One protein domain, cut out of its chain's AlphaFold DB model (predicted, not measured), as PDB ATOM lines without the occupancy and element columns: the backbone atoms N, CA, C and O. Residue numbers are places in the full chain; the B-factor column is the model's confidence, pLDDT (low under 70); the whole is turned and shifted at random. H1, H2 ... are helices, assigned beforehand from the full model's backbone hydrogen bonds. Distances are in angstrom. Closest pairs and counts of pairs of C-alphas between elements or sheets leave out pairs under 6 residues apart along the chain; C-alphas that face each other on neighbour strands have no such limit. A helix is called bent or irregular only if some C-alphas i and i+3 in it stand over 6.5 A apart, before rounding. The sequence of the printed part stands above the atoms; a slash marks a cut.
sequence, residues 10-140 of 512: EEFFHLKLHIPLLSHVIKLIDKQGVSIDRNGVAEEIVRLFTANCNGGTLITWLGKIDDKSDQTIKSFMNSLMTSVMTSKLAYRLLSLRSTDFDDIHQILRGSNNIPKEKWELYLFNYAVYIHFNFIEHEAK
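This is residues 10 to 140 of the 512 residues of an uncharacterized protein of Plasmopara halstedii (UniProt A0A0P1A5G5). Two helical hairpins, H2 with H3 and H5 with H6, sit side by side as an up-and-down bundle of four helices, each running against the one before it in the chain. Short H4 packs on H6 and H3 near one end of the bundle, H7 and H8 cover the H5 and H6 side, H8 crossing H6 steeply, and small H1 lies far out at a corner near H4. The 131 printed residues hold eight named helices, H1 to H8 in order, and no named strand: the class is all helix. The whole is compact and rounded, with a radius of gyration of the C-alphas of 14.4 A and spans of 42 by 39 by 28 A.

Begin at H1, residues 10 to 14, which is close to but not clearly touching H2, residues 18 to 33; their closest C-alphas, Phe 12 and His 18, are 7.0 A apart. H2, with residues 25 to 32 alone, touches H3, residues 38 to 50, in a hairpin at a shallow tilt of 17 degrees, opposite ways; Gln 32 and Arg 38 are closest, C-alphas 6.4 A apart. H4, residues 58 to 64, touches H3 only at the corner, at Phe 49 and Leu 58, C-alphas 5.0 A apart, and is near H1. H5, residues 70 to 80, touches H2 at a shallow tilt of 32 degrees, the same way, closest at the C-alphas of Ile 26 and Phe 76, 5.7 A. Next comes the hub, H6, residues 84 to 97, which touches H3, H4, H5 and H8, residues 116 to 131. H5 and H6 form a hairpin at 27 degrees, closest at the C-alphas of Leu 80 and Thr 86, 5.0 A. H8 touches H6 with residues 126 to 130 alone, at a steep tilt of 64 degrees; the C-alphas of Tyr 91 and Tyr 126 are closest, 5.8 A. H7, residues 101 to 109, touches H5, closest at the C-alphas of Lys 74 and Ile 107, 7.1 A, and H8. O i to N i+4 pairs are within hydrogen-bond range throughout H1, H3, H4, H5, H7 and H8, in 10 of 12 in H2 and 8 of 10 in H6.

Find C-alpha 10 at (27.836, -63.566, -90.253), where H1 begins. H2 runs 24.4 A, H3 18.5 A, H5 15.2 A, H6 20.3 A and H8 22.6 A, ending at C-alpha 131, (10.077, -86.900, -94.293). H2 is irregular, with C-alphas 30 and 33 7.1 A apart; H6 is only just irregular, with C-alphas 85 and 88 6.7 A apart.

Glu 11 and Glu 117 have the C-alphas farthest apart, 42.5 A. The printed part has no cut, no link is long, and residues 112 to 117, of which 116 and 117 belong to H8, stand free. The model's mean pLDDT over the printed part is 82.0; look for values under 70 at, among others, residues 32 to 37 and 111 to 114.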
ATOM      1  N   GLU A  10      28.439 -64.514 -91.191       85.19
ATOM      2  CA  GLU A  10      27.836 -63.566 -90.253       85.19
ATOM      3  C   GLU A  10      27.887 -62.120 -90.761       85.19
ATOM      4  O   GLU A  10      26.844 -61.471 -90.875       85.19
ATOM      5  N   GLU A  11      29.066 -61.640 -91.165       84.81
ATOM      6  CA  GLU A  11      29.234 -60.291 -91.718       84.81
ATOM      7  C   GLU A  11      28.434 -60.107 -93.020       84.81
ATOM      8  O   GLU A  11      27.784 -59.082 -93.225       84.81
ATOM      9  N   PHE A  12      28.398 -61.133 -93.878       87.38
ATOM     10  CA  PHE A  12      27.639 -61.111 -95.132       87.38
ATOM     11  C   PHE A  12      26.143 -60.848 -94.898       87.38
ATOM     12  O   PHE A  12      25.527 -60.040 -95.606       87.38
ATOM     13  N   PHE A  13      25.560 -61.494 -93.888       88.19
ATOM     14  CA  PHE A  13      24.161 -61.294 -93.517       88.19
ATOM     15  C   PHE A  13      23.937 -60.023 -92.692       88.19
ATOM     16  O   PHE A  13      22.920 -59.353 -92.889       88.19
ATOM     17  N   HIS A  14      24.889 -59.636 -91.837       87.12
ATOM     18  CA  HIS A  14      24.851 -58.370 -91.101       87.12
ATOM     19  C   HIS A  14      24.782 -57.166 -92.053       87.12
ATOM     20  O   HIS A  14      23.935 -56.284 -91.896       87.12
ATOM     21  N   LEU A  15      25.598 -57.185 -93.110       88.06
ATOM     22  CA  LEU A  15      25.620 -56.177 -94.176       88.06
ATOM     23  C   LEU A  15      24.447 -56.301 -95.166       88.06
ATOM     24  O   LEU A  15      24.360 -55.534 -96.125       88.06
ATOM     25  N   LYS A  16      23.531 -57.254 -94.953       90.25
ATOM     26  CA  LYS A  16      22.363 -57.533 -95.806       90.25
ATOM     27  C   LYS A  16      22.703 -57.816 -97.273       90.25
ATOM     28  O   LYS A  16      21.875 -57.592 -98.160       90.25
ATOM     29  N   LEU A  17      23.898 -58.343 -97.546       89.81
ATOM     30  CA  LEU A  17      24.351 -58.664 -98.904       89.81
ATOM     31  C   LEU A  17      23.578 -59.840 -99.518       89.81
ATOM     32  O   LEU A  17      23.571 -60.015-100.739       89.81
ATOM     33  N   HIS A  18      22.848 -60.606 -98.701       90.88
ATOM     34  CA  HIS A  18      21.917 -61.622 -99.183       90.88
ATOM     35  C   HIS A  18      20.789 -61.028-100.026       90.88
ATOM     36  O   HIS A  18      20.369 -61.662-100.982       90.88
ATOM     37  N   ILE A  19      20.317 -59.811 -99.744       91.62
ATOM     38  CA  ILE A  19      19.211 -59.195-100.497       91.62
ATOM     39  C   ILE A  19      19.573 -58.975-101.980       91.62
ATOM     40  O   ILE A  19      18.852 -59.492-102.844       91.62
ATOM     41  N   PRO A  20      20.663 -58.255-102.328       93.12
ATOM     42  CA  PRO A  20      21.053 -58.086-103.725       93.12
ATOM     43  C   PRO A  20      21.447 -59.413-104.387       93.12
ATOM     44  O   PRO A  20      21.107 -59.610-105.555       93.12
ATOM     45  N   LEU A  21      22.069 -60.349-103.653       93.00
ATOM     46  CA  LEU A  21      22.362 -61.693-104.163       93.00
ATOM     47  C   LEU A  21      21.078 -62.427-104.571       93.00
ATOM     48  O   LEU A  21      20.956 -62.868-105.712       93.00
ATOM     49  N   LEU A  22      20.097 -62.519-103.669       93.81
ATOM     50  CA  LEU A  22      18.818 -63.181-103.928       93.81
ATOM     51  C   LEU A  22      18.078 -62.520-105.094       93.81
ATOM     52  O   LEU A  22      17.572 -63.219-105.966       93.81
ATOM     53  N   SER A  23      18.057 -61.184-105.157       91.88
ATOM     54  CA  SER A  23      17.447 -60.456-106.278       91.88
ATOM     55  C   SER A  23      18.115 -60.786-107.615       91.88
ATOM     56  O   SER A  23      17.429 -60.964-108.623       91.88
ATOM     57  N   HIS A  24      19.445 -60.892-107.637       92.19
ATOM     58  CA  HIS A  24      20.184 -61.283-108.830       92.19
ATOM     59  C   HIS A  24      19.872 -62.726-109.239       92.19
ATOM     60  O   HIS A  24      19.567 -62.971-110.403       92.19
ATOM     61  N   VAL A  25      19.869 -63.662-108.288       91.44
ATOM     62  CA  VAL A  25      19.565 -65.075-108.551       91.44
ATOM     63  C   VAL A  25      18.129 -65.259-109.046       91.44
ATOM     64  O   VAL A  25      17.924 -65.974-110.021       91.44
ATOM     65  N   ILE A  26      17.148 -64.567-108.455       90.75
ATOM     66  CA  ILE A  26      15.759 -64.536-108.949       90.75
ATOM     67  C   ILE A  26      15.736 -64.098-110.414       90.75
ATOM     68  O   ILE A  26      15.207 -64.811-111.260       90.75
ATOM     69  N   LYS A  27      16.383 -62.971-110.745       89.75
ATOM     70  CA  LYS A  27      16.455 -62.479-112.129       89.75
ATOM     71  C   LYS A  27      17.132 -63.479-113.061       89.75
ATOM     72  O   LYS A  27      16.722 -63.574-114.211       89.75
ATOM     73  N   LEU A  28      18.166 -64.187-112.605       87.38
ATOM     74  CA  LEU A  28      18.828 -65.221-113.400       87.38
ATOM     75  C   LEU A  28      17.886 -66.387-113.687       87.38
ATOM     76  O   LEU A  28      17.804 -66.789-114.840       87.38
ATOM     77  N   ILE A  29      17.161 -66.885-112.681       85.56
ATOM     78  CA  ILE A  29      16.172 -67.961-112.841       85.56
ATOM     79  C   ILE A  29      15.049 -67.508-113.784       85.56
ATOM     80  O   ILE A  29      14.743 -68.196-114.755       85.56
ATOM     81  N   ASP A  30      14.490 -66.319-113.559       81.38
ATOM     82  CA  ASP A  30      13.345 -65.805-114.316       81.38
ATOM     83  C   ASP A  30      13.715 -65.462-115.778       81.38
ATOM     84  O   ASP A  30      12.893 -65.609-116.685       81.38
ATOM     85  N   LYS A  31      14.965 -65.051-116.051       73.44
ATOM     86  CA  LYS A  31      15.474 -64.769-117.411       73.44
ATOM     87  C   LYS A  31      15.798 -66.021-118.238       73.44
ATOM     88  O   LYS A  31      16.063 -65.887-119.434       73.44
ATOM     89  N   GLN A  32      15.702 -67.235-117.684       60.56
ATOM     90  CA  GLN A  32      15.917 -68.512-118.404       60.56
ATOM     91  C   GLN A  32      14.878 -68.818-119.516       60.56
ATOM     92  O   GLN A  32      14.858 -69.913-120.093       60.56
ATOM     93  N   GLY A  33      14.021 -67.850-119.859       52.09
ATOM     94  CA  GLY A  33      13.236 -67.827-121.095       52.09
ATOM     95  C   GLY A  33      14.052 -67.546-122.368       52.09
ATOM     96  O   GLY A  33      13.539 -67.792-123.455       52.09
ATOM     97  N   VAL A  34      15.309 -67.086-122.263       49.34
ATOM     98  CA  VAL A  34      16.157 -66.710-123.412       49.34
ATOM     99  C   VAL A  34      17.447 -67.549-123.424       49.34
ATOM    100  O   VAL A  34      18.365 -67.285-122.660       49.34
ATOM    101  N   SER A  35      17.468 -68.608-124.244       51.81
ATOM    102  CA  SER A  35      18.626 -69.380-124.769       51.81
ATOM    103  C   SER A  35      19.764 -69.894-123.857       51.81
ATOM    104  O   SER A  35      20.695 -70.498-124.384       51.81
ATOM    105  N   ILE A  36      19.752 -69.699-122.538       56.06
ATOM    106  CA  ILE A  36      20.822 -70.175-121.638       56.06
ATOM    107  C   ILE A  36      20.582 -71.641-121.240       56.06
ATOM    108  O   ILE A  36      19.438 -72.040-121.007       56.06
ATOM    109  N   ASP A  37      21.657 -72.435-121.134       69.94
ATOM    110  CA  ASP A  37      21.622 -73.791-120.574       69.94
ATOM    111  C   ASP A  37      21.007 -73.777-119.163       69.94
ATOM    112  O   ASP A  37      21.622 -73.367-118.173       69.94
ATOM    113  N   ARG A  38      19.744 -74.211-119.091       70.81
ATOM    114  CA  ARG A  38      18.924 -74.193-117.873       70.81
ATOM    115  C   ARG A  38      19.497 -75.076-116.770       70.81
ATOM    116  O   ARG A  38      19.262 -74.795-115.595       70.81
ATOM    117  N   ASN A  39      20.224 -76.130-117.133       77.50
ATOM    118  CA  ASN A  39      20.760 -77.074-116.160       77.50
ATOM    119  C   ASN A  39      22.017 -76.512-115.498       77.50
ATOM    120  O   ASN A  39      22.081 -76.517-114.272       77.50
ATOM    121  N   GLY A  40      22.940 -75.934-116.276       81.38
ATOM    122  CA  GLY A  40      24.161 -75.329-115.737       81.38
ATOM    123  C   GLY A  40      23.880 -74.218-114.719       81.38
ATOM    124  O   GLY A  40      24.430 -74.226-113.622       81.38
ATOM    125  N   VAL A  41      22.947 -73.302-115.011       83.62
ATOM    126  CA  VAL A  41      22.593 -72.229-114.057       83.62
ATOM    127  C   VAL A  41      21.942 -72.787-112.787       83.62
ATOM    128  O   VAL A  41      22.216 -72.304-111.690       83.62
ATOM    129  N   ALA A  42      21.082 -73.800-112.910       84.44
ATOM    130  CA  ALA A  42      20.457 -74.430-111.751       84.44
ATOM    131  C   ALA A  42      21.486 -75.148-110.860       84.44
ATOM    132  O   ALA A  42      21.408 -75.026-109.637       84.44
ATOM    133  N   GLU A  43      22.451 -75.852-111.455       84.44
ATOM    134  CA  GLU A  43      23.558 -76.492-110.737       84.44
ATOM    135  C   GLU A  43      24.428 -75.467-110.006       84.44
ATOM    136  O   GLU A  43      24.712 -75.648-108.823       84.44
ATOM    137  N   GLU A  44      24.770 -74.354-110.656       86.94
ATOM    138  CA  GLU A  44      25.546 -73.266-110.052       86.94
ATOM    139  C   GLU A  44      24.832 -72.617-108.862       86.94
ATOM    140  O   GLU A  44      25.436 -72.401-107.810       86.94
ATOM    141  N   ILE A  45      23.528 -72.349-108.986       90.25
ATOM    142  CA  ILE A  45      22.716 -71.821-107.878       90.25
ATOM    143  C   ILE A  45      22.723 -72.806-106.718       90.25
ATOM    144  O   ILE A  45      22.936 -72.435-105.569       90.25
ATOM    145  N   VAL A  46      22.491 -74.078-107.003       87.44
ATOM    146  CA  VAL A  46      22.470 -75.102-105.972       87.44
ATOM    147  C   VAL A  46      23.830 -75.200-105.278       87.44
ATOM    148  O   VAL A  46      23.867 -75.108-104.053       87.44
ATOM    149  N   ARG A  47      24.927 -75.274-106.040       86.31
ATOM    150  CA  ARG A  47      26.302 -75.311-105.526       86.31
ATOM    151  C   ARG A  47      26.615 -74.099-104.658       86.31
ATOM    152  O   ARG A  47      27.138 -74.261-103.563       86.31
ATOM    153  N   LEU A  48      26.259 -72.897-105.109       90.19
ATOM    154  CA  LEU A  48      26.469 -71.668-104.348       90.19
ATOM    155  C   LEU A  48      25.768 -71.726-102.985       90.19
ATOM    156  O   LEU A  48      26.371 -71.398-101.967       90.19
ATOM    157  N   PHE A  49      24.505 -72.151-102.945       90.56
ATOM    158  CA  PHE A  49      23.708 -72.106-101.717       90.56
ATOM    159  C   PHE A  49      23.971 -73.275-100.758       90.56
ATOM    160  O   PHE A  49      23.625 -73.175 -99.577       90.56
ATOM    161  N   THR A  50      24.571 -74.366-101.240       85.94
ATOM    162  CA  THR A  50      24.950 -75.533-100.429       85.94
ATOM    163  C   THR A  50      26.445 -75.629-100.146       85.94
ATOM    164  O   THR A  50      26.833 -76.494 -99.362       85.94
ATOM    165  N   ALA A  51      27.270 -74.744-100.712       82.81
ATOM    166  CA  ALA A  51      28.686 -74.652-100.386       82.81
ATOM    167  C   ALA A  51      28.881 -74.437 -98.880       82.81
ATOM    168  O   ALA A  51      28.210 -73.603 -98.260       82.81
ATOM    169  N   ASN A  52      29.793 -75.216 -98.298       76.25
ATOM    170  CA  ASN A  52      30.113 -75.110 -96.885       76.25
ATOM    171  C   ASN A  52      30.911 -73.823 -96.622       76.25
ATOM    172  O   ASN A  52      31.812 -73.475 -97.385       76.25
ATOM    173  N   CYS A  53      30.561 -73.109 -95.560       76.19
ATOM    174  CA  CYS A  53      31.273 -71.930 -95.070       76.19
ATOM    175  C   CYS A  53      31.414 -72.050 -93.549       76.19
ATOM    176  O   CYS A  53      30.716 -72.853 -92.918       76.19
ATOM    177  N   ASN A  54      32.274 -71.233 -92.939       68.69
ATOM    178  CA  ASN A  54      32.384 -71.218 -91.484       68.69
ATOM    179  C   ASN A  54      31.032 -70.808 -90.870       68.69
ATOM    180  O   ASN A  54      30.433 -69.795 -91.235       68.69
ATOM    181  N   GLY A  55      30.502 -71.658 -89.983       66.94
ATOM    182  CA  GLY A  55      29.173 -71.487 -89.383       66.94
ATOM    183  C   GLY A  55      27.992 -72.047 -90.196       66.94
ATOM    184  O   GLY A  55      26.839 -71.875 -89.786       66.94
ATOM    185  N   GLY A  56      28.240 -72.727 -91.322       77.06
ATOM    186  CA  GLY A  56      27.243 -73.452 -92.118       77.06
ATOM    187  C   GLY A  56      27.063 -72.911 -93.540       77.06
ATOM    188  O   GLY A  56      27.772 -72.019 -93.988       77.06
ATOM    189  N   THR A  57      26.084 -73.447 -94.267       85.88
ATOM    190  CA  THR A  57      25.825 -73.093 -95.676       85.88
ATOM    191  C   THR A  57      24.936 -71.852 -95.816       85.88
ATOM    192  O   THR A  57      24.118 -71.566 -94.935       85.88
ATOM    193  N   LEU A  58      25.011 -71.148 -96.955       89.44
ATOM    194  CA  LEU A  58      24.141 -69.995 -97.259       89.44
ATOM    195  C   LEU A  58      22.653 -70.317 -97.066       89.44
ATOM    196  O   LEU A  58      21.918 -69.520 -96.480       89.44
ATOM    197  N   ILE A  59      22.205 -71.497 -97.511       90.00
ATOM    198  CA  ILE A  59      20.810 -71.922 -97.339       90.00
ATOM    199  C   ILE A  59      20.425 -72.087 -95.863       90.00
ATOM    200  O   ILE A  59      19.314 -71.729 -95.472       90.00
ATOM    201  N   THR A  60      21.350 -72.564 -95.025       86.44
ATOM    202  CA  THR A  60      21.123 -72.725 -93.580       86.44
ATOM    203  C   THR A  60      20.975 -71.370 -92.902       86.44
ATOM    204  O   THR A  60      20.062 -71.174 -92.098       86.44
ATOM    205  N   TRP A  61      21.822 -70.407 -93.261       87.44
ATOM    206  CA  TRP A  61      21.734 -69.040 -92.751       87.44
ATOM    207  C   TRP A  61      20.459 -68.323 -93.197       87.44
ATOM    208  O   TRP A  61      19.763 -67.733 -92.369       87.44
ATOM    209  N   LEU A  62      20.072 -68.468 -94.467       89.94
ATOM    210  CA  LEU A  62      18.775 -67.992 -94.956       89.94
ATOM    211  C   LEU A  62      17.605 -68.652 -94.226       89.94
ATOM    212  O   LEU A  62      16.555 -68.040 -94.078       89.94
ATOM    213  N   GLY A  63      17.774 -69.876 -93.734       86.38
ATOM    214  CA  GLY A  63      16.813 -70.542 -92.862       86.38
ATOM    215  C   GLY A  63      16.726 -69.960 -91.445       86.38
ATOM    216  O   GLY A  63      15.709 -70.134 -90.772       86.38
ATOM    217  N   LYS A  64      17.778 -69.294 -90.957       81.12
ATOM    218  CA  LYS A  64      17.890 -68.774 -89.581       81.12
ATOM    219  C   LYS A  64      17.468 -67.312 -89.439       81.12
ATOM    220  O   LYS A  64      17.072 -66.925 -88.346       81.12
ATOM    221  N   ILE A  65      17.537 -66.523 -90.509       80.25
ATOM    222  CA  ILE A  65      17.273 -65.081 -90.446       80.25
ATOM    223  C   ILE A  65      15.795 -64.761 -90.249       80.25
ATOM    224  O   ILE A  65      14.945 -65.161 -91.048       80.25
ATOM    225  N   ASP A  66      15.534 -63.982 -89.204       69.12
ATOM    226  CA  ASP A  66      14.244 -63.402 -88.840       69.12
ATOM    227  C   ASP A  66      14.314 -61.880 -89.067       69.12
ATOM    228  O   ASP A  66      14.522 -61.096 -88.141       69.12
ATOM    229  N   ASP A  67      14.293 -61.454 -90.334       70.81
ATOM    230  CA  ASP A  67      14.376 -60.043 -90.720       70.81
ATOM    231  C   ASP A  67      13.272 -59.640 -91.720       70.81
ATOM    232  O   ASP A  67      12.474 -60.446 -92.197       70.81
ATOM    233  N   LYS A  68      13.239 -58.349 -92.074       59.75
ATOM    234  CA  LYS A  68      12.264 -57.771 -93.017       59.75
ATOM    235  C   LYS A  68      12.430 -58.250 -94.475       59.75
ATOM    236  O   LYS A  68      11.673 -57.798 -95.333       59.75
ATOM    237  N   SER A  69      13.396 -59.122 -94.787       65.00
ATOM    238  CA  SER A  69      13.629 -59.648 -96.145       65.00
ATOM    239  C   SER A  69      12.724 -60.833 -96.514       65.00
ATOM    240  O   SER A  69      12.857 -61.396 -97.602       65.00
ATOM    241  N   ASP A  70      11.751 -61.160 -95.657       77.56
ATOM    242  CA  ASP A  70      10.756 -62.220 -95.857       77.56
ATOM    243  C   ASP A  70      10.154 -62.251 -97.264       77.56
ATOM    244  O   ASP A  70      10.006 -63.323 -97.851       77.56
ATOM    245  N   GLN A  71       9.852 -61.087 -97.845       84.88
ATOM    246  CA  GLN A  71       9.288 -61.027 -99.190       84.88
ATOM    247  C   GLN A  71      10.298 -61.447-100.267       84.88
ATOM    248  O   GLN A  71       9.948 -62.217-101.157       84.88
ATOM    249  N   THR A  72      11.553 -60.992-100.184       88.31
ATOM    250  CA  THR A  72      12.615 -61.382-101.126       88.31
ATOM    251  C   THR A  72      12.903 -62.875-101.031       88.31
ATOM    252  O   THR A  72      13.049 -63.537-102.057       88.31
ATOM    253  N   ILE A  73      12.922 -63.426 -99.817       89.12
ATOM    254  CA  ILE A  73      13.131 -64.859 -99.597       89.12
ATOM    255  C   ILE A  73      11.945 -65.675-100.132       89.12
ATOM    256  O   ILE A  73      12.155 -66.695-100.785       89.12
ATOM    257  N   LYS A  74      10.700 -65.218 -99.933       87.31
ATOM    258  CA  LYS A  74       9.506 -65.839-100.536       87.31
ATOM    259  C   LYS A  74       9.557 -65.816-102.062       87.31
ATOM    260  O   LYS A  74       9.334 -66.851-102.685       87.31
ATOM    261  N   SER A  75       9.908 -64.680-102.670       88.19
ATOM    262  CA  SER A  75      10.116 -64.585-104.121       88.19
ATOM    263  C   SER A  75      11.205 -65.544-104.600       88.19
ATOM    264  O   SER A  75      11.002 -66.245-105.585       88.19
ATOM    265  N   PHE A  76      12.316 -65.646-103.868       91.06
ATOM    266  CA  PHE A  76      13.391 -66.586-104.177       91.06
ATOM    267  C   PHE A  76      12.922 -68.043-104.132       91.06
ATOM    268  O   PHE A  76      13.159 -68.783-105.084       91.06
ATOM    269  N   MET A  77      12.200 -68.447-103.081       90.12
ATOM    270  CA  MET A  77      11.612 -69.790-102.990       90.12
ATOM    271  C   MET A  77      10.672 -70.072-104.168       90.12
ATOM    272  O   MET A  77      10.768 -71.137-104.774       90.12
ATOM    273  N   ASN A  78       9.823 -69.112-104.543       86.56
ATOM    274  CA  ASN A  78       8.924 -69.259-105.689       86.56
ATOM    275  C   ASN A  78       9.686 -69.446-107.010       86.56
ATOM    276  O   ASN A  78       9.331 -70.334-107.785       86.56
ATOM    277  N   SER A  79      10.756 -68.681-107.253       87.50
ATOM    278  CA  SER A  79      11.599 -68.862-108.442       87.50
ATOM    279  C   SER A  79      12.304 -70.222-108.426       87.50
ATOM    280  O   SER A  79      12.286 -70.931-109.432       87.50
ATOM    281  N   LEU A  80      12.844 -70.668-107.285       89.38
ATOM    282  CA  LEU A  80      13.470 -71.993-107.168       89.38
ATOM    283  C   LEU A  80      12.489 -73.145-107.461       89.38
ATOM    284  O   LEU A  80      12.893 -74.176-107.996       89.38
ATOM    285  N   MET A  81      11.203 -72.981-107.152       86.69
ATOM    286  CA  MET A  81      10.157 -73.984-107.405       86.69
ATOM    287  C   MET A  81       9.810 -74.173-108.893       86.69
ATOM    288  O   MET A  81       9.110 -75.129-109.247       86.69
ATOM    289  N   THR A  82      10.293 -73.295-109.778       81.81
ATOM    290  CA  THR A  82      10.014 -73.366-111.223       81.81
ATOM    291  C   THR A  82      10.774 -74.489-111.936       81.81
ATOM    292  O   THR A  82      10.319 -74.961-112.978       81.81
ATOM    293  N   SER A  83      11.887 -74.965-111.364       82.75
ATOM    294  CA  SER A  83      12.711 -76.050-111.910       82.75
ATOM    295  C   SER A  83      12.825 -77.219-110.931       82.75
ATOM    296  O   SER A  83      12.951 -77.044-109.721       82.75
ATOM    297  N   VAL A  84      12.815 -78.444-111.466       80.38
ATOM    298  CA  VAL A  84      12.970 -79.680-110.678       80.38
ATOM    299  C   VAL A  84      14.295 -79.678-109.911       80.38
ATOM    300  O   VAL A  84      14.310 -80.053-108.739       80.38
ATOM    301  N   MET A  85      15.378 -79.197-110.530       80.69
ATOM    302  CA  MET A  85      16.725 -79.201-109.948       80.69
ATOM    303  C   MET A  85      16.831 -78.276-108.727       80.69
ATOM    304  O   MET A  85      17.397 -78.647-107.701       80.69
ATOM    305  N   THR A  86      16.214 -77.096-108.798       87.62
ATOM    306  CA  THR A  86      16.223 -76.096-107.719       87.62
ATOM    307  C   THR A  86      15.096 -76.285-106.705       87.62
ATOM    308  O   THR A  86      15.191 -75.779-105.588       87.62
ATOM    309  N   SER A  87      14.047 -77.049-107.031       88.19
ATOM    310  CA  SER A  87      12.910 -77.270-106.124       88.19
ATOM    311  C   SER A  87      13.316 -77.918-104.795       88.19
ATOM    312  O   SER A  87      12.801 -77.536-103.749       88.19
ATOM    313  N   LYS A  88      14.307 -78.825-104.794       89.00
ATOM    314  CA  LYS A  88      14.848 -79.426-103.558       89.00
ATOM    315  C   LYS A  88      15.501 -78.371-102.652       89.00
ATOM    316  O   LYS A  88      15.370 -78.453-101.434       89.00
ATOM    317  N   LEU A  89      16.137 -77.347-103.231       90.62
ATOM    318  CA  LEU A  89      16.680 -76.212-102.479       90.62
ATOM    319  C   LEU A  89      15.559 -75.346-101.886       90.62
ATOM    320  O   LEU A  89      15.654 -74.935-100.730       90.62
ATOM    321  N   ALA A  90      14.476 -75.126-102.641       90.75
ATOM    322  CA  ALA A  90      13.289 -74.439-102.136       90.75
ATOM    323  C   ALA A  90      12.664 -75.196-100.958       90.75
ATOM    324  O   ALA A  90      12.388 -74.591 -99.928       90.75
ATOM    325  N   TYR A  91      12.500 -76.518-101.074       90.94
ATOM    326  CA  TYR A  91      11.970 -77.358 -99.999       90.94
ATOM    327  C   TYR A  91      12.843 -77.318 -98.748       90.94
ATOM    328  O   TYR A  91      12.305 -77.207 -97.646       90.94
ATOM    329  N   ARG A  92      14.170 -77.347 -98.909       90.25
ATOM    330  CA  ARG A  92      15.113 -77.185 -97.797       90.25
ATOM    331  C   ARG A  92      14.942 -75.840 -97.107       90.25
ATOM    332  O   ARG A  92      14.764 -75.777 -95.897       90.25
ATOM    333  N   LEU A  93      14.950 -74.747 -97.867       90.69
ATOM    334  CA  LEU A  93      14.779 -73.414 -97.291       90.69
ATOM    335  C   LEU A  93      13.434 -73.287 -96.573       90.69
ATOM    336  O   LEU A  93      13.354 -72.756 -95.464       90.69
ATOM    337  N   LEU A  94      12.389 -73.829 -97.188       87.81
ATOM    338  CA  LEU A  94      11.044 -73.829 -96.651       87.81
ATOM    339  C   LEU A  94      10.948 -74.628 -95.345       87.81
ATOM    340  O   LEU A  94      10.312 -74.157 -94.405       87.81
ATOM    341  N   SER A  95      11.604 -75.790 -95.243       86.06
ATOM    342  CA  SER A  95      11.626 -76.601 -94.016       86.06
ATOM    343  C   SER A  95      12.405 -75.945 -92.871       86.06
ATOM    344  O   SER A  95      12.038 -76.140 -91.709       86.06
ATOM    345  N   LEU A  96      13.434 -75.153 -93.192       85.88
ATOM    346  CA  LEU A  96      14.247 -74.413 -92.222       85.88
ATOM    347  C   LEU A  96      13.561 -73.138 -91.709       85.88
ATOM    348  O   LEU A  96      13.737 -72.777 -90.537       85.88
ATOM    349  N   ARG A  97      12.815 -72.445 -92.581       83.31
ATOM    350  CA  ARG A  97      12.120 -71.187 -92.257       83.31
ATOM    351  C   ARG A  97      10.760 -71.414 -91.633       83.31
ATOM    352  O   ARG A  97      10.441 -70.772 -90.637       83.31
ATOM    353  N   SER A  98       9.968 -72.312 -92.216       77.56
ATOM    354  CA  SER A  98       8.626 -72.569 -91.733       77.56
ATOM    355  C   SER A  98       8.512 -73.920 -91.047       77.56
ATOM    356  O   SER A  98       8.756 -75.004 -91.586       77.56
ATOM    357  N   THR A  99       8.073 -73.831 -89.806       69.94
ATOM    358  CA  THR A  99       7.519 -74.947 -89.059       69.94
ATOM    359  C   THR A  99       5.997 -74.980 -89.179       69.94
ATOM    360  O   THR A  99       5.396 -75.961 -88.774       69.94
ATOM    361  N   ASP A 100       5.376 -73.912 -89.687       73.56
ATOM    362  CA  ASP A 100       3.937 -73.840 -89.909       73.56
ATOM    363  C   ASP A 100       3.637 -74.229 -91.348       73.56
ATOM    364  O   ASP A 100       4.047 -73.571 -92.309       73.56
ATOM    365  N   PHE A 101       2.954 -75.342 -91.509       71.88
ATOM    366  CA  PHE A 101       2.694 -75.805 -92.841       71.88
ATOM    367  C   PHE A 101       1.566 -75.038 -93.558       71.88
ATOM    368  O   PHE A 101       1.477 -75.154 -94.784       71.88
ATOM    369  N   ASP A 102       0.758 -74.221 -92.877       72.62
ATOM    370  CA  ASP A 102      -0.174 -73.320 -93.572       72.62
ATOM    371  C   ASP A 102       0.609 -72.259 -94.363       72.62
ATOM    372  O   ASP A 102       0.296 -71.988 -95.527       72.62
ATOM    373  N   ASP A 103       1.700 -71.740 -93.788       74.69
ATOM    374  CA  ASP A 103       2.642 -70.854 -94.484       74.69
ATOM    375  C   ASP A 103       3.298 -71.579 -95.669       74.69
ATOM    376  O   ASP A 103       3.453 -71.018 -96.756       74.69
ATOM    377  N   ILE A 104       3.644 -72.858 -95.480       76.31
ATOM    378  CA  ILE A 104       4.201 -73.725 -96.529       76.31
ATOM    379  C   ILE A 104       3.188 -73.877 -97.661       76.31
ATOM    380  O   ILE A 104       3.546 -73.705 -98.823       76.31
ATOM    381  N   HIS A 105       1.924 -74.142 -97.345       75.12
ATOM    382  CA  HIS A 105       0.856 -74.242 -98.330       75.12
ATOM    383  C   HIS A 105       0.684 -72.930 -99.107       75.12
ATOM    384  O   HIS A 105       0.605 -72.964-100.336       75.12
ATOM    385  N   GLN A 106       0.693 -71.773 -98.436       77.94
ATOM    386  CA  GLN A 106       0.611 -70.473 -99.114       77.94
ATOM    387  C   GLN A 106       1.776 -70.250-100.089       77.94
ATOM    388  O   GLN A 106       1.561 -69.761-101.198       77.94
ATOM    389  N   ILE A 107       2.995 -70.643 -99.706       78.50
ATOM    390  CA  ILE A 107       4.186 -70.527-100.557       78.50
ATOM    391  C   ILE A 107       4.111 -71.505-101.739       78.50
ATOM    392  O   ILE A 107       4.275 -71.091-102.884       78.50
ATOM    393  N   LEU A 108       3.795 -72.781-101.495       76.69
ATOM    394  CA  LEU A 108       3.703 -73.809-102.543       76.69
ATOM    395  C   LEU A 108       2.578 -73.531-103.551       76.69
ATOM    396  O   LEU A 108       2.708 -73.873-104.727       76.69
ATOM    397  N   ARG A 109       1.482 -72.905-103.111       72.62
ATOM    398  CA  ARG A 109       0.373 -72.493-103.984       72.62
ATOM    399  C   ARG A 109       0.751 -71.322-104.899       72.62
ATOM    400  O   ARG A 109       0.157 -71.176-105.969       72.62
ATOM    401  N   GLY A 110       1.724 -70.503-104.500       70.25
ATOM    402  CA  GLY A 110       2.131 -69.303-105.227       70.25
ATOM    403  C   GLY A 110       0.982 -68.302-105.426       70.25
ATOM    404  O   GLY A 110       0.002 -68.272-104.679       70.25
ATOM    405  N   SER A 111       1.083 -67.467-106.462       58.78
ATOM    406  CA  SER A 111       0.043 -66.499-106.830       58.78
ATOM    407  C   SER A 111      -1.120 -67.181-107.567       58.78
ATOM    408  O   SER A 111      -1.065 -67.280-108.786       58.78
ATOM    409  N   ASN A 112      -2.134 -67.667-106.836       56.00
ATOM    410  CA  ASN A 112      -3.516 -68.063-107.217       56.00
ATOM    411  C   ASN A 112      -3.829 -68.825-108.540       56.00
ATOM    412  O   ASN A 112      -4.971 -69.243-108.703       56.00
ATOM    413  N   ASN A 113      -2.872 -69.094-109.432       63.50
ATOM    414  CA  ASN A 113      -3.093 -69.580-110.801       63.50
ATOM    415  C   ASN A 113      -2.457 -70.956-111.077       63.50
ATOM    416  O   ASN A 113      -2.396 -71.387-112.228       63.50
ATOM    417  N   ILE A 114      -1.946 -71.656-110.056       69.00
ATOM    418  CA  ILE A 114      -1.413 -73.015-110.229       69.00
ATOM    419  C   ILE A 114      -2.589 -74.009-110.271       69.00
ATOM    420  O   ILE A 114      -3.388 -74.014-109.331       69.00
ATOM    421  N   PRO A 115      -2.701 -74.861-111.316       76.81
ATOM    422  CA  PRO A 115      -3.713 -75.913-111.379       76.81
ATOM    423  C   PRO A 115      -3.688 -76.811-110.144       76.81
ATOM    424  O   PRO A 115      -2.632 -77.027-109.538       76.81
ATOM    425  N   LYS A 116      -4.852 -77.358-109.789       73.81
ATOM    426  CA  LYS A 116      -5.042 -78.135-108.563       73.81
ATOM    427  C   LYS A 116      -4.052 -79.311-108.470       73.81
ATOM    428  O   LYS A 116      -3.357 -79.508-107.480       73.81
ATOM    429  N   GLU A 117      -3.894 -80.004-109.581       75.62
ATOM    430  CA  GLU A 117      -3.060 -81.190-109.740       75.62
ATOM    431  C   GLU A 117      -1.569 -80.860-109.565       75.62
ATOM    432  O   GLU A 117      -0.779 -81.666-109.069       75.62
ATOM    433  N   LYS A 118      -1.165 -79.647-109.960       78.12
ATOM    434  CA  LYS A 118       0.232 -79.213-109.901       78.12
ATOM    435  C   LYS A 118       0.646 -78.839-108.478       78.12
ATOM    436  O   LYS A 118       1.766 -79.161-108.082       78.12
ATOM    437  N   TRP A 119      -0.228 -78.204-107.694       80.62
ATOM    438  CA  TRP A 119       0.101 -77.897-106.298       80.62
ATOM    439  C   TRP A 119       0.084 -79.152-105.417       80.62
ATOM    440  O   TRP A 119       0.947 -79.276-104.551       80.62
ATOM    441  N   GLU A 120      -0.827 -80.103-105.661       82.19
ATOM    442  CA  GLU A 120      -0.850 -81.397-104.961       82.19
ATOM    443  C   GLU A 120       0.495 -82.101-105.085       82.19
ATOM    444  O   GLU A 120       1.094 -82.515-104.092       82.19
ATOM    445  N   LEU A 121       1.016 -82.160-106.311       84.06
ATOM    446  CA  LEU A 121       2.323 -82.734-106.588       84.06
ATOM    447  C   LEU A 121       3.443 -82.014-105.821       84.06
ATOM    448  O   LEU A 121       4.343 -82.677-105.303       84.06
ATOM    449  N   TYR A 122       3.407 -80.681-105.719       86.25
ATOM    450  CA  TYR A 122       4.380 -79.929-104.923       86.25
ATOM    451  C   TYR A 122       4.258 -80.212-103.425       86.25
ATOM    452  O   TYR A 122       5.285 -80.397-102.775       86.25
ATOM    453  N   LEU A 123       3.039 -80.310-102.883       87.19
ATOM    454  CA  LEU A 123       2.824 -80.690-101.485       87.19
ATOM    455  C   LEU A 123       3.384 -82.088-101.208       87.19
ATOM    456  O   LEU A 123       4.123 -82.259-100.242       87.19
ATOM    457  N   PHE A 124       3.079 -83.070-102.060       88.56
ATOM    458  CA  PHE A 124       3.596 -84.431-101.907       88.56
ATOM    459  C   PHE A 124       5.118 -84.478-102.028       88.56
ATOM    460  O   PHE A 124       5.773 -85.117-101.212       88.56
ATOM    461  N   ASN A 125       5.705 -83.775-102.998       90.12
ATOM    462  CA  ASN A 125       7.160 -83.718-103.150       90.12
ATOM    463  C   ASN A 125       7.840 -83.046-101.958       90.12
ATOM    464  O   ASN A 125       8.877 -83.523-101.506       90.12
ATOM    465  N   TYR A 126       7.250 -81.972-101.436       90.69
ATOM    466  CA  TYR A 126       7.726 -81.324-100.225       90.69
ATOM    467  C   TYR A 126       7.630 -82.264 -99.018       90.69
ATOM    468  O   TYR A 126       8.608 -82.416 -98.293       90.69
ATOM    469  N   ALA A 127       6.488 -82.935 -98.832       91.50
ATOM    470  CA  ALA A 127       6.266 -83.883 -97.744       91.50
ATOM    471  C   ALA A 127       7.259 -85.053 -97.791       91.50
ATOM    472  O   ALA A 127       7.873 -85.375 -96.778       91.50
ATOM    473  N   VAL A 128       7.482 -85.630 -98.975       91.94
ATOM    474  CA  VAL A 128       8.513 -86.652 -99.208       91.94
ATOM    475  C   VAL A 128       9.897 -86.109 -98.871       91.94
ATOM    476  O   VAL A 128      10.650 -86.762 -98.152       91.94
ATOM    477  N   TYR A 129      10.220 -84.901 -99.341       91.19
ATOM    478  CA  TYR A 129      11.515 -84.276 -99.096       91.19
ATOM    479  C   TYR A 129      11.797 -84.112 -97.600       91.19
ATOM    480  O   TYR A 129      12.867 -84.508 -97.146       91.19
ATOM    481  N   ILE A 130      10.856 -83.561 -96.827       89.62
ATOM    482  CA  ILE A 130      11.063 -83.354 -95.388       89.62
ATOM    483  C   ILE A 130      10.997 -84.657 -94.594       89.62
ATOM    484  O   ILE A 130      11.672 -84.759 -93.579       89.62
ATOM    485  N   HIS A 131      10.215 -85.647 -95.029       89.88
ATOM    486  CA  HIS A 131      10.077 -86.900 -94.293       89.88
ATOM    487  C   HIS A 131      11.296 -87.808 -94.476       89.88
ATOM    488  O   HIS A 131      11.812 -88.363 -93.506       89.88
ATOM    489  N   PHE A 132      11.800 -87.899 -95.706       88.31
ATOM    490  CA  PHE A 132      12.935 -88.744 -96.069       88.31
ATOM    491  C   PHE A 132      14.208 -87.937 -96.352       88.31
ATOM    492  O   PHE A 132      15.039 -88.350 -97.160       88.31
ATOM    493  N   ASN A 133      14.381 -86.760 -95.742       85.56
ATOM    494  CA  ASN A 133      15.572 -85.940 -95.977       85.56
ATOM    495  C   ASN A 133      16.853 -86.733 -95.647       85.56
ATOM    496  O   ASN A 133      16.905 -87.467 -94.659       85.56
ATOM    497  N   PHE A 134      17.893 -86.589 -96.473       84.56
ATOM    498  CA  PHE A 134      19.172 -87.259 -96.216       84.56
ATOM    499  C   PHE A 134      19.931 -86.606 -95.053       84.56
ATOM    500  O   PHE A 134      20.647 -87.294 -94.319       84.56
ATOM    501  N   ILE A 135      19.699 -85.305 -94.846       85.50
ATOM    502  CA  ILE A 135      20.146 -84.556 -93.674       85.50
ATOM    503  C   ILE A 135      19.210 -84.898 -92.519       85.50
ATOM    504  O   ILE A 135      18.095 -84.382 -92.427       85.50
ATOM    505  N   GLU A 136      19.652 -85.808 -91.652       84.00
ATOM    506  CA  GLU A 136      18.779 -86.455 -90.665       84.00
ATOM    507  C   GLU A 136      18.059 -85.475 -89.756       84.00
ATOM    508  O   GLU A 136      16.873 -85.615 -89.478       84.00
ATOM    509  N   HIS A 137      18.800 -84.482 -89.292       82.62
ATOM    510  CA  HIS A 137      18.328 -83.538 -88.301       82.62
ATOM    511  C   HIS A 137      17.427 -82.444 -88.904       82.62
ATOM    512  O   HIS A 137      16.681 -81.774 -88.186       82.62
ATOM    513  N   GLU A 138      17.447 -82.294 -90.233       86.00
ATOM    514  CA  GLU A 138      16.490 -81.478 -90.985       86.00
ATOM    515  C   GLU A 138      15.211 -82.258 -91.340       86.00
ATOM    516  O   GLU A 138      14.222 -81.640 -91.748       86.00
ATOM    517  N   ALA A 139      15.203 -83.591 -91.197       85.56
ATOM    518  CA  ALA A 139      14.022 -84.403 -91.457       85.56
ATOM    519  C   ALA A 139      12.933 -84.164 -90.395       85.56
ATOM    520  O   ALA A 139      13.217 -83.973 -89.211       85.56
ATOM    521  N   LYS A 140      11.672 -84.191 -90.829       84.81
ATOM    522  CA  LYS A 140      10.477 -84.124 -89.980       84.81
ATOM    523  C   LYS A 140       9.759 -85.458 -90.104       84.81
ATOM    524  O   LYS A 140       9.263 -85.790 -91.176       84.81
TER     525      LYS A 140